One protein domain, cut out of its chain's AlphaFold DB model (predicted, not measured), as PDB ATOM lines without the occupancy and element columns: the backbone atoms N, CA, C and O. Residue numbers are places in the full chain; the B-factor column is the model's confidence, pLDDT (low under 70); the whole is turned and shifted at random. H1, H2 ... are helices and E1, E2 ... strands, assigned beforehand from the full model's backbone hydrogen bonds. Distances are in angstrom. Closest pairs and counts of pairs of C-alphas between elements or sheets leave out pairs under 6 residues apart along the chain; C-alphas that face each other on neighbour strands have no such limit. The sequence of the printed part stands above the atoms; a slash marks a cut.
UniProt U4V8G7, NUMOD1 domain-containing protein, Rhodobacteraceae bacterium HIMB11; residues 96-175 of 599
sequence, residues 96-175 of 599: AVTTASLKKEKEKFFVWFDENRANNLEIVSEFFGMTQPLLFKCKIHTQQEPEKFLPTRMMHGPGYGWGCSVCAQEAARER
ATOM      1  N   ALA A  96     -84.879  30.744  77.777       94.50
ATOM      2  CA  ALA A  96     -84.780  30.259  79.144       94.50
ATOM      3  C   ALA A  96     -83.408  30.553  79.766       94.50
ATOM      4  O   ALA A  96     -83.338  30.884  80.952       94.50
ATOM      5  N   VAL A  97     -82.324  30.462  78.988       93.81
ATOM      6  CA  VAL A  97     -80.975  30.854  79.424       93.81
ATOM      7  C   VAL A  97     -80.916  32.359  79.685       93.81
ATOM      8  O   VAL A  97     -80.449  32.762  80.748       93.81
ATOM      9  N   THR A  98     -81.444  33.187  78.781       92.44
ATOM     10  CA  THR A  98     -81.520  34.643  78.952       92.44
ATOM     11  C   THR A  98     -82.364  35.012  80.167       92.44
ATOM     12  O   THR A  98     -81.915  35.805  80.984       92.44
ATOM     13  N   THR A  99     -83.530  34.391  80.358       94.69
ATOM     14  CA  THR A  99     -84.407  34.639  81.516       94.69
ATOM     15  C   THR A  99     -83.731  34.238  82.829       94.69
ATOM     16  O   THR A  99     -83.781  34.982  83.807       94.69
ATOM     17  N   ALA A 100     -83.049  33.088  82.859       94.75
ATOM     18  CA  ALA A 100     -82.294  32.651  84.031       94.75
ATOM     19  C   ALA A 100     -81.099  33.573  84.327       94.75
ATOM     20  O   ALA A 100     -80.852  33.892  85.490       94.75
ATOM     21  N   SER A 101     -80.385  34.030  83.290       95.06
ATOM     22  CA  SER A 101     -79.290  34.998  83.428       95.06
ATOM     23  C   SER A 101     -79.804  36.335  83.950       95.06
ATOM     24  O   SER A 101     -79.275  36.833  84.937       95.06
ATOM     25  N   LEU A 102     -80.883  36.867  83.366       95.75
ATOM     26  CA  LEU A 102     -81.524  38.110  83.799       95.75
ATOM     27  C   LEU A 102     -81.993  38.025  85.250       95.75
ATOM     28  O   LEU A 102     -81.773  38.966  86.004       95.75
ATOM     29  N   LYS A 103     -82.579  36.898  85.670       97.44
ATOM     30  CA  LYS A 103     -82.971  36.683  87.067       97.44
ATOM     31  C   LYS A 103     -81.760  36.720  88.005       97.44
ATOM     32  O   LYS A 103     -81.779  37.454  88.987       97.44
ATOM     33  N   LYS A 104     -80.695  35.982  87.676       97.06
ATOM     34  CA  LYS A 104     -79.460  35.943  88.473       97.06
ATOM     35  C   LYS A 104     -78.771  37.311  88.537       97.06
ATOM     36  O   LYS A 104     -78.281  37.711  89.587       97.06
ATOM     37  N   GLU A 105     -78.713  38.023  87.416       97.00
ATOM     38  CA  GLU A 105     -78.152  39.373  87.333       97.00
ATOM     39  C   GLU A 105     -78.987  40.384  88.112       97.00
ATOM     40  O   GLU A 105     -78.415  41.207  88.820       97.00
ATOM     41  N   LYS A 106     -80.321  40.288  88.034       97.69
ATOM     42  CA  LYS A 106     -81.245  41.109  88.820       97.69
ATOM     43  C   LYS A 106     -81.012  40.897  90.311       97.69
ATOM     44  O   LYS A 106     -80.783  41.865  91.017       97.69
ATOM     45  N   GLU A 107     -81.006  39.652  90.781       97.88
ATOM     46  CA  GLU A 107     -80.737  39.328  92.190       97.88
ATOM     47  C   GLU A 107     -79.377  39.884  92.636       97.88
ATOM     48  O   GLU A 107     -79.293  40.587  93.640       97.88
ATOM     49  N   LYS A 108     -78.322  39.656  91.842       97.44
ATOM     50  CA  LYS A 108     -76.979  40.182  92.120       97.44
ATOM     51  C   LYS A 108     -76.953  41.714  92.200       97.44
ATOM     52  O   LYS A 108     -76.303  42.260  93.088       97.44
ATOM     53  N   PHE A 109     -77.605  42.400  91.261       97.12
ATOM     54  CA  PHE A 109     -77.641  43.860  91.225       97.12
ATOM     55  C   PHE A 109     -78.434  44.438  92.397       97.12
ATOM     56  O   PHE A 109     -77.974  45.401  92.995       97.12
ATOM     57  N   PHE A 110     -79.582  43.852  92.743       97.38
ATOM     58  CA  PHE A 110     -80.443  44.356  93.817       97.38
ATOM     59  C   PHE A 110     -79.783  44.185  95.188       97.38
ATOM     60  O   PHE A 110     -79.742  45.150  95.938       97.38
ATOM     61  N   VAL A 111     -79.155  43.033  95.468       97.75
ATOM     62  CA  VAL A 111     -78.361  42.844  96.700       97.75
ATOM     63  C   VAL A 111     -77.264  43.905  96.807       97.75
ATOM     64  O   VAL A 111     -77.152  44.592  97.818       97.75
ATOM     65  N   TRP A 112     -76.495  44.107  95.732       95.94
ATOM     66  CA  TRP A 112     -75.462  45.142  95.709       95.94
ATOM     67  C   TRP A 112     -76.044  46.555  95.879       95.94
ATOM     68  O   TRP A 112     -75.468  47.381  96.589       95.94
ATOM     69  N   PHE A 113     -77.173  46.855  95.231       96.12
ATOM     70  CA  PHE A 113     -77.836  48.156  95.310       96.12
ATOM     71  C   PHE A 113     -78.312  48.447  96.734       96.12
ATOM     72  O   PHE A 113     -78.081  49.550  97.230       96.12
ATOM     73  N   ASP A 114     -78.901  47.460  97.404       96.31
ATOM     74  CA  ASP A 114     -79.380  47.587  98.778       96.31
ATOM     75  C   ASP A 114     -78.228  47.856  99.752       96.31
ATOM     76  O   ASP A 114     -78.305  48.780 100.560       96.31
ATOM     77  N   GLU A 115     -77.116  47.134  99.605       95.44
ATOM     78  CA  GLU A 115     -75.923  47.306 100.443       95.44
ATOM     79  C   GLU A 115     -75.216  48.655 100.232       95.44
ATOM     80  O   GLU A 115     -74.662  49.220 101.174       95.44
ATOM     81  N   ASN A 116     -75.200  49.180  99.000       93.50
ATOM     82  CA  ASN A 116     -74.322  50.301  98.643       93.50
ATOM     83  C   ASN A 116     -75.060  51.622  98.405       93.50
ATOM     84  O   ASN A 116     -74.442  52.687  98.485       93.50
ATOM     85  N   ARG A 117     -76.342  51.586  98.021       93.50
ATOM     86  CA  ARG A 117     -77.028  52.739  97.410       93.50
ATOM     87  C   ARG A 117     -78.465  52.966  97.864       93.50
ATOM     88  O   ARG A 117     -78.914  54.108  97.754       93.50
ATOM     89  N   ALA A 118     -79.164  51.972  98.411       95.19
ATOM     90  CA  ALA A 118     -80.572  52.119  98.794       95.19
ATOM     91  C   ALA A 118     -80.829  53.212  99.845       95.19
ATOM     92  O   ALA A 118     -81.942  53.729  99.921       95.19
ATOM     93  N   ASN A 119     -79.821  53.635 100.613       94.31
ATOM     94  CA  ASN A 119     -79.956  54.777 101.526       94.31
ATOM     95  C   ASN A 119     -80.193  56.107 100.787       94.31
ATOM     96  O   ASN A 119     -80.938  56.950 101.277       94.31
ATOM     97  N   ASN A 120     -79.619  56.273  99.591       93.69
ATOM     98  CA  ASN A 120     -79.633  57.543  98.855       93.69
ATOM     99  C   ASN A 120     -80.490  57.493  97.585       93.69
ATOM    100  O   ASN A 120     -80.853  58.540  97.052       93.69
ATOM    101  N   LEU A 121     -80.799  56.296  97.088       95.12
ATOM    102  CA  LEU A 121     -81.519  56.080  95.839       95.12
ATOM    103  C   LEU A 121     -82.703  55.132  96.020       95.12
ATOM    104  O   LEU A 121     -82.715  54.268  96.893       95.12
ATOM    105  N   GLU A 122     -83.665  55.260  95.120       96.69
ATOM    106  CA  GLU A 122     -84.797  54.358  94.943       96.69
ATOM    107  C   GLU A 122     -84.897  53.946  93.468       96.69
ATOM    108  O   GLU A 122     -84.779  54.786  92.576       96.69
ATOM    109  N   ILE A 123     -85.099  52.655  93.198       97.06
ATOM    110  CA  ILE A 123     -85.328  52.141  91.840       97.06
ATOM    111  C   ILE A 123     -86.813  52.295  91.512       97.06
ATOM    112  O   ILE A 123     -87.648  51.714  92.201       97.06
ATOM    113  N   VAL A 124     -87.144  53.020  90.440       97.19
ATOM    114  CA  VAL A 124     -88.546  53.276  90.047       97.19
ATOM    115  C   VAL A 124     -88.989  52.533  88.783       97.19
ATOM    116  O   VAL A 124     -90.173  52.535  88.459       97.19
ATOM    117  N   SER A 125     -88.072  51.890  88.052       96.50
ATOM    118  CA  SER A 125     -88.398  51.120  86.840       96.50
ATOM    119  C   SER A 125     -88.088  49.631  86.962       96.50
ATOM    120  O   SER A 125     -87.283  49.204  87.787       96.50
ATOM    121  N   GLU A 126     -88.671  48.834  86.064       97.19
ATOM    122  CA  GLU A 126     -88.354  47.414  85.922       97.19
ATOM    123  C   GLU A 126     -86.921  47.188  85.403       97.19
ATOM    124  O   GLU A 126     -86.391  47.959  84.601       97.19
ATOM    125  N   PHE A 127     -86.288  46.110  85.873       97.31
ATOM    126  CA  PHE A 127     -84.941  45.713  85.477       97.31
ATOM    127  C   PHE A 127     -84.960  44.861  84.204       97.31
ATOM    128  O   PHE A 127     -85.364  43.700  84.240       97.31
ATOM    129  N   PHE A 128     -84.443  45.418  83.108       96.38
ATOM    130  CA  PHE A 128     -84.344  44.749  81.802       96.38
ATOM    131  C   PHE A 128     -82.939  44.215  81.471       96.38
ATOM    132  O   PHE A 128     -82.682  43.800  80.343       96.38
ATOM    133  N   GLY A 129     -82.018  44.221  82.440       96.31
ATOM    134  CA  GLY A 129     -80.652  43.713  82.286       96.31
ATOM    135  C   GLY A 129     -79.574  44.736  82.639       96.31
ATOM    136  O   GLY A 129     -79.820  45.938  82.709       96.31
ATOM    137  N   MET A 130     -78.346  44.253  82.831       96.56
ATOM    138  CA  MET A 130     -77.222  45.065  83.320       96.56
ATOM    139  C   MET A 130     -76.811  46.217  82.385       96.56
ATOM    140  O   MET A 130     -76.307  47.248  82.835       96.56
ATOM    141  N   THR A 131     -77.043  46.045  81.082       95.44
ATOM    142  CA  THR A 131     -76.701  47.006  80.022       95.44
ATOM    143  C   THR A 131     -77.878  47.868  79.576       95.44
ATOM    144  O   THR A 131     -77.713  48.691  78.676       95.44
ATOM    145  N   GLN A 132     -79.053  47.701  80.190       96.31
ATOM    146  CA  GLN A 132     -80.226  48.524  79.914       96.31
ATOM    147  C   GLN A 132     -80.365  49.629  80.969       96.31
ATOM    148  O   GLN A 132     -80.036  49.399  82.135       96.31
ATOM    149  N   PRO A 133     -80.819  50.838  80.593       95.44
ATOM    150  CA  PRO A 133     -81.052  51.905  81.557       95.44
ATOM    151  C   PRO A 133     -82.142  51.535  82.563       95.44
ATOM    152  O   PRO A 133     -83.202  51.040  82.187       95.44
ATOM    153  N   LEU A 134     -81.880  51.844  83.825       96.12
ATOM    154  CA  LEU A 134     -82.822  51.783  84.930       96.12
ATOM    155  C   LEU A 134     -83.073  53.211  85.429       96.12
ATOM    156  O   LEU A 134     -82.170  54.050  85.376       96.12
ATOM    157  N   LEU A 135     -84.298  53.499  85.854       95.50
ATOM    158  CA  LEU A 135     -84.673  54.787  86.422       95.50
ATOM    159  C   LEU A 135     -84.445  54.777  87.930       95.50
ATOM    160  O   LEU A 135     -84.935  53.886  88.631       95.50
ATOM    161  N   PHE A 136     -83.742  55.796  88.411       94.75
ATOM    162  CA  PHE A 136     -83.449  55.998  89.823       94.75
ATOM    163  C   PHE A 136     -83.993  57.343  90.282       94.75
ATOM    164  O   PHE A 136     -83.809  58.356  89.611       94.75
ATOM    165  N   LYS A 137     -84.627  57.365  91.451       95.44
ATOM    166  CA  LYS A 137     -85.015  58.588  92.146       95.44
ATOM    167  C   LYS A 137     -84.058  58.827  93.307       95.44
ATOM    168  O   LYS A 137     -83.808  57.921  94.103       95.44
ATOM    169  N   CYS A 138     -83.512  60.035  93.408       95.38
ATOM    170  CA  CYS A 138     -82.674  60.405  94.540       95.38
ATOM    171  C   CYS A 138     -83.536  60.720  95.769       95.38
ATOM    172  O   CYS A 138     -84.491  61.492  95.684       95.38
ATOM    173  N   LYS A 139     -83.182  60.144  96.923       95.75
ATOM    174  CA  LYS A 139     -83.832  60.421  98.214       95.75
ATOM    175  C   LYS A 139     -83.369  61.742  98.832       95.75
ATOM    176  O   LYS A 139     -84.100  62.325  99.622       95.75
ATOM    177  N   ILE A 140     -82.171  62.204  98.466       94.44
ATOM    178  CA  ILE A 140     -81.570  63.450  98.961       94.44
ATOM    179  C   ILE A 140     -82.052  64.631  98.109       94.44
ATOM    180  O   ILE A 140     -82.593  65.604  98.628       94.44
ATOM    181  N   HIS A 141     -81.922  64.524  96.784       91.19
ATOM    182  CA  HIS A 141     -82.296  65.573  95.829       91.19
ATOM    183  C   HIS A 141     -83.703  65.326  95.272       91.19
ATOM    184  O   HIS A 141     -83.888  64.944  94.119       91.19
ATOM    185  N   THR A 142     -84.714  65.532  96.119       80.25
ATOM    186  CA  THR A 142     -86.125  65.159  95.874       80.25
ATOM    187  C   THR A 142     -86.825  65.911  94.740       80.25
ATOM    188  O   THR A 142     -87.900  65.495  94.314       80.25
ATOM    189  N   GLN A 143     -86.236  67.002  94.246       70.81
ATOM    190  CA  GLN A 143     -86.809  67.857  93.200       70.81
ATOM    191  C   GLN A 143     -86.494  67.389  91.771       70.81
ATOM    192  O   GLN A 143     -86.887  68.051  90.814       70.81
ATOM    193  N   GLN A 144     -85.770  66.281  91.606       70.88
ATOM    194  CA  GLN A 144     -85.337  65.813  90.292       70.88
ATOM    195  C   GLN A 144     -86.219  64.685  89.752       70.88
ATOM    196  O   GLN A 144     -86.595  63.760  90.476       70.88
ATOM    197  N   GLU A 145     -86.513  64.766  88.454       89.94
ATOM    198  CA  GLU A 145     -87.077  63.658  87.683       89.94
ATOM    199  C   GLU A 145     -86.172  62.421  87.789       89.94
ATOM    200  O   GLU A 145     -84.947  62.568  87.877       89.94
ATOM    201  N   PRO A 146     -86.730  61.198  87.753       91.69
ATOM    202  CA  PRO A 146     -85.927  59.988  87.796       91.69
ATOM    203  C   PRO A 146     -84.855  59.965  86.703       91.69
ATOM    204  O   PRO A 146     -85.142  60.078  85.507       91.69
ATOM    205  N   GLU A 147     -83.604  59.769  87.105       92.56
ATOM    206  CA  GLU A 147     -82.475  59.733  86.186       92.56
ATOM    207  C   GLU A 147     -82.282  58.326  85.609       92.56
ATOM    208  O   GLU A 147     -82.436  57.310  86.289       92.56
ATOM    209  N   LYS A 148     -81.904  58.261  84.328       93.06
ATOM    210  CA  LYS A 148     -81.580  57.008  83.634       93.06
ATOM    211  C   LYS A 148     -80.117  56.648  83.864       93.06
ATOM    212  O   LYS A 148     -79.230  57.375  83.418       93.06
ATOM    213  N   PHE A 149     -79.853  55.485  84.454       92.56
ATOM    214  CA  PHE A 149     -78.489  54.996  84.649       92.56
ATOM    215  C   PHE A 149     -78.337  53.508  84.321       92.56
ATOM    216  O   PHE A 149     -79.271  52.727  84.458       92.56
ATOM    217  N   LEU A 150     -77.146  53.099  83.878       94.50
ATOM    218  CA  LEU A 150     -76.852  51.694  83.578       94.50
ATOM    219  C   LEU A 150     -76.385  50.963  84.848       94.50
ATOM    220  O   LEU A 150     -75.370  51.385  85.418       94.50
ATOM    221  N   PRO A 151     -77.015  49.840  85.247       95.62
ATOM    222  CA  PRO A 151     -76.568  49.025  86.378       95.62
ATOM    223  C   PRO A 151     -75.072  48.672  86.330       95.62
ATOM    224  O   PRO A 151     -74.364  48.843  87.321       95.62
ATOM    225  N   THR A 152     -74.536  48.282  85.162       94.62
ATOM    226  CA  THR A 152     -73.096  47.979  85.013       94.62
ATOM    227  C   THR A 152     -72.201  49.171  85.355       94.62
ATOM    228  O   THR A 152     -71.179  49.003  86.016       94.62
ATOM    229  N   ARG A 153     -72.567  50.387  84.919       91.31
ATOM    230  CA  ARG A 153     -71.775  51.595  85.212       91.31
ATOM    231  C   ARG A 153     -71.848  51.966  86.688       91.31
ATOM    232  O   ARG A 153     -70.883  52.509  87.216       91.31
ATOM    233  N   MET A 154     -72.969  51.665  87.338       91.62
ATOM    234  CA  MET A 154     -73.155  51.912  88.764       91.62
ATOM    235  C   MET A 154     -72.242  51.006  89.599       91.62
ATOM    236  O   MET A 154     -71.578  51.490  90.512       91.62
ATOM    237  N   MET A 155     -72.143  49.726  89.223       92.88
ATOM    238  CA  MET A 155     -71.315  48.733  89.917       92.88
ATOM    239  C   MET A 155     -69.810  48.855  89.642       92.88
ATOM    240  O   MET A 155     -69.014  48.503  90.508       92.88
ATOM    241  N   HIS A 156     -69.400  49.289  88.442       87.12
ATOM    242  CA  HIS A 156     -68.005  49.153  87.982       87.12
ATOM    243  C   HIS A 156     -67.356  50.439  87.437       87.12
ATOM    244  O   HIS A 156     -66.195  50.408  87.035       87.12
ATOM    245  N   GLY A 157     -68.070  51.565  87.365       72.44
ATOM    246  CA  GLY A 157     -67.522  52.802  86.801       72.44
ATOM    247  C   GLY A 157     -66.509  53.497  87.728       72.44
ATOM    248  O   GLY A 157     -66.745  53.559  88.935       72.44
ATOM    249  N   PRO A 158     -65.414  54.088  87.207       56.12
ATOM    250  CA  PRO A 158     -64.513  54.913  88.011       56.12
ATOM    251  C   PRO A 158     -65.282  56.109  88.597       56.12
ATOM    252  O   PRO A 158     -65.903  56.878  87.868       56.12
ATOM    253  N   GLY A 159     -65.282  56.244  89.926       63.81
ATOM    254  CA  GLY A 159     -66.090  57.250  90.631       63.81
ATOM    255  C   GLY A 159     -67.566  56.881  90.829       63.81
ATOM    256  O   GLY A 159     -68.344  57.773  91.155       63.81
ATOM    257  N   TYR A 160     -67.910  55.600  90.626       58.91
ATOM    258  CA  TYR A 160     -69.176  54.894  90.866       58.91
ATOM    259  C   TYR A 160     -70.409  55.792  90.842       58.91
ATOM    260  O   TYR A 160     -70.827  56.320  91.874       58.91
ATOM    261  N   GLY A 161     -70.960  55.933  89.630       67.31
ATOM    262  CA  GLY A 161     -72.106  56.773  89.305       67.31
ATOM    263  C   GLY A 161     -73.170  56.704  90.384       67.31
ATOM    264  O   GLY A 161     -73.763  55.658  90.620       67.31
ATOM    265  N   TRP A 162     -73.381  57.833  91.046       81.31
ATOM    266  CA  TRP A 162     -74.201  57.955  92.243       81.31
ATOM    267  C   TRP A 162     -75.689  57.714  92.001       81.31
ATOM    268  O   TRP A 162     -76.472  57.949  92.909       81.31
ATOM    269  N   GLY A 163     -76.089  57.330  90.782       78.38
ATOM    270  CA  GLY A 163     -77.476  57.249  90.314       78.38
ATOM    271  C   GLY A 163     -78.221  58.586  90.305       78.38
ATOM    272  O   GLY A 163     -79.332  58.641  89.801       78.38
ATOM    273  N   CYS A 164     -77.595  59.639  90.830       88.88
ATOM    274  CA  CYS A 164     -78.017  61.025  90.829       88.88
ATOM    275  C   CYS A 164     -76.825  61.874  90.381       88.88
ATOM    276  O   CYS A 164     -75.726  61.770  90.947       88.88
ATOM    277  N   SER A 165     -77.028  62.702  89.361       88.19
ATOM    278  CA  SER A 165     -76.005  63.598  88.829       88.19
ATOM    279  C   SER A 165     -75.510  64.598  89.878       88.19
ATOM    280  O   SER A 165     -74.315  64.891  89.919       88.19
ATOM    281  N   VAL A 166     -76.384  65.045  90.784       89.00
ATOM    282  CA  VAL A 166     -76.039  66.005  91.845       89.00
ATOM    283  C   VAL A 166     -75.194  65.355  92.930       89.00
ATOM    284  O   VAL A 166     -74.107  65.853  93.204       89.00
ATOM    285  N   CYS A 167     -75.593  64.193  93.465       88.25
ATOM    286  CA  CYS A 167     -74.743  63.438  94.397       88.25
ATOM    287  C   CYS A 167     -73.361  63.142  93.790       88.25
ATOM    288  O   CYS A 167     -72.348  63.174  94.488       88.25
ATOM    289  N   ALA A 168     -73.302  62.860  92.482       86.81
ATOM    290  CA  ALA A 168     -72.033  62.643  91.797       86.81
ATOM    291  C   ALA A 168     -71.170  63.905  91.750       86.81
ATOM    292  O   ALA A 168     -69.960  63.816  91.971       86.81
ATOM    293  N   GLN A 169     -71.774  65.065  91.491       84.62
ATOM    294  CA  GLN A 169     -71.087  66.353  91.535       84.62
ATOM    295  C   GLN A 169     -70.629  66.702  92.952       84.62
ATOM    296  O   GLN A 169     -69.478  67.085  93.119       84.62
ATOM    297  N   GLU A 170     -71.471  66.522  93.967       87.12
ATOM    298  CA  GLU A 170     -71.135  66.768  95.375       87.12
ATOM    299  C   GLU A 170     -69.984  65.873  95.840       87.12
ATOM    300  O   GLU A 170     -69.002  66.358  96.386       87.12
ATOM    301  N   ALA A 171     -70.021  64.580  95.533       84.44
ATOM    302  CA  ALA A 171     -68.932  63.674  95.875       84.44
ATOM    303  C   ALA A 171     -67.648  63.928  95.071       84.44
ATOM    304  O   ALA A 171     -66.548  63.591  95.515       84.44
ATOM    305  N   ALA A 172     -67.758  64.460  93.851       82.25
ATOM    306  CA  ALA A 172     -66.598  64.937  93.107       82.25
ATOM    307  C   ALA A 172     -66.030  66.213  93.743       82.25
ATOM    308  O   ALA A 172     -64.817  66.296  93.913       82.25
ATOM    309  N   ARG A 173     -66.890  67.157  94.151       81.69
ATOM    310  CA  ARG A 173     -66.510  68.364  94.898       81.69
ATOM    311  C   ARG A 173     -65.804  67.996  96.190       81.69
ATOM    312  O   ARG A 173     -64.700  68.469  96.392       81.69
ATOM    313  N   GLU A 174     -66.365  67.090  96.983       82.75
ATOM    314  CA  GLU A 174     -65.791  66.662  98.260       82.75
ATOM    315  C   GLU A 174     -64.444  65.953  98.077       82.75
ATOM    316  O   GLU A 174     -63.484  66.253  98.772       82.75
ATOM    317  N   ARG A 175     -64.310  65.077  97.070       77.50
ATOM    318  CA  ARG A 175     -63.008  64.459  96.746       77.50
ATOM    319  C   ARG A 175     -61.970  65.468  96.262       77.50
ATOM    320  O   ARG A 175     -60.782  65.288  96.517       77.50
TER     321      ARG A 175
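This is residues 96 to 175 of the 599 residues of the protein "NUMOD1 domain-containing protein" of Rhodobacteraceae bacterium HIMB11 (UniProt U4V8G7). The long helix H1 runs from one end of an elongated domain to a small three-stranded sheet, and the helix H3 makes the opposite end. The strand E2 and the short helix H2 lie nearest the middle, between those two ends. The printed part has 80 residues, with three named helices and three named strands in the order H1 E1 E2 E3 H2 H3; the sheet order is E1 E2 E3, antiparallel, and the class is mixed, helices and strands. The whole is compact, with a radius of gyration of the C-alphas of 12.9 A, and spans 44 by 25 by 19 A.

H1, residues 96 to 116, is on the sheet but only grazes it, with its residues 110 to 114. A tight link leads to E1, residues 121 to 123, and the two elements are near each other, with 6 pairs of C-alphas within 10 A. E1 forms a hairpin with E2, residues 134 to 138, at 145 degrees between directions; N 122 and O 137 are 2.9 A apart, within hydrogen-bond range. E2 forms a second hairpin with E3, residues 147 to 149, at 132 degrees, where N 134 and O 149 are 2.8 A apart, also within hydrogen-bond range. The three strands are a meander, each strand the antiparallel neighbour of the one before. The pairing is staggered: E2 pairs with E3 over residues 134 to 136 and with E1 over residues 136 to 138. H2, residues 151 to 156, is not on the sheet. H1 and H2 are close but not clearly touching, at a steep tilt of 60 degrees, the same way; their closest C-alphas, those of Phe 109 and Pro 151, are 7.2 A apart. H3, residues 165 to 175, is only just on the sheet, with 5 pairs of C-alphas within 10 A, and only grazes it with residues 165 to 167. H3 is apart from H1 and from H2. In H1, H2 and H3 every O i to N i+4 pair is within hydrogen-bond range.

H1 begins at C-alpha 96, (-84.780, 30.259, 79.144), and is 29.9 A long from first to last C-alpha. E1 measures 6.8 A, E2 12.9 A and E3 6.4 A; E2 begins at C-alpha 134, (-82.822, 51.783, 84.930). H2 is 8.7 A long. H3 is 15.2 A long and ends at C-alpha 175, (-63.008, 64.459, 96.746).

The two C-alphas farthest apart, those of Ala 96 and Glu 174, are 45.3 A from each other. The printed part has no cut and no long link. The mean pLDDT of the printed part is 90.4, and residues 158 to 161, between H2 and H3, are under 70.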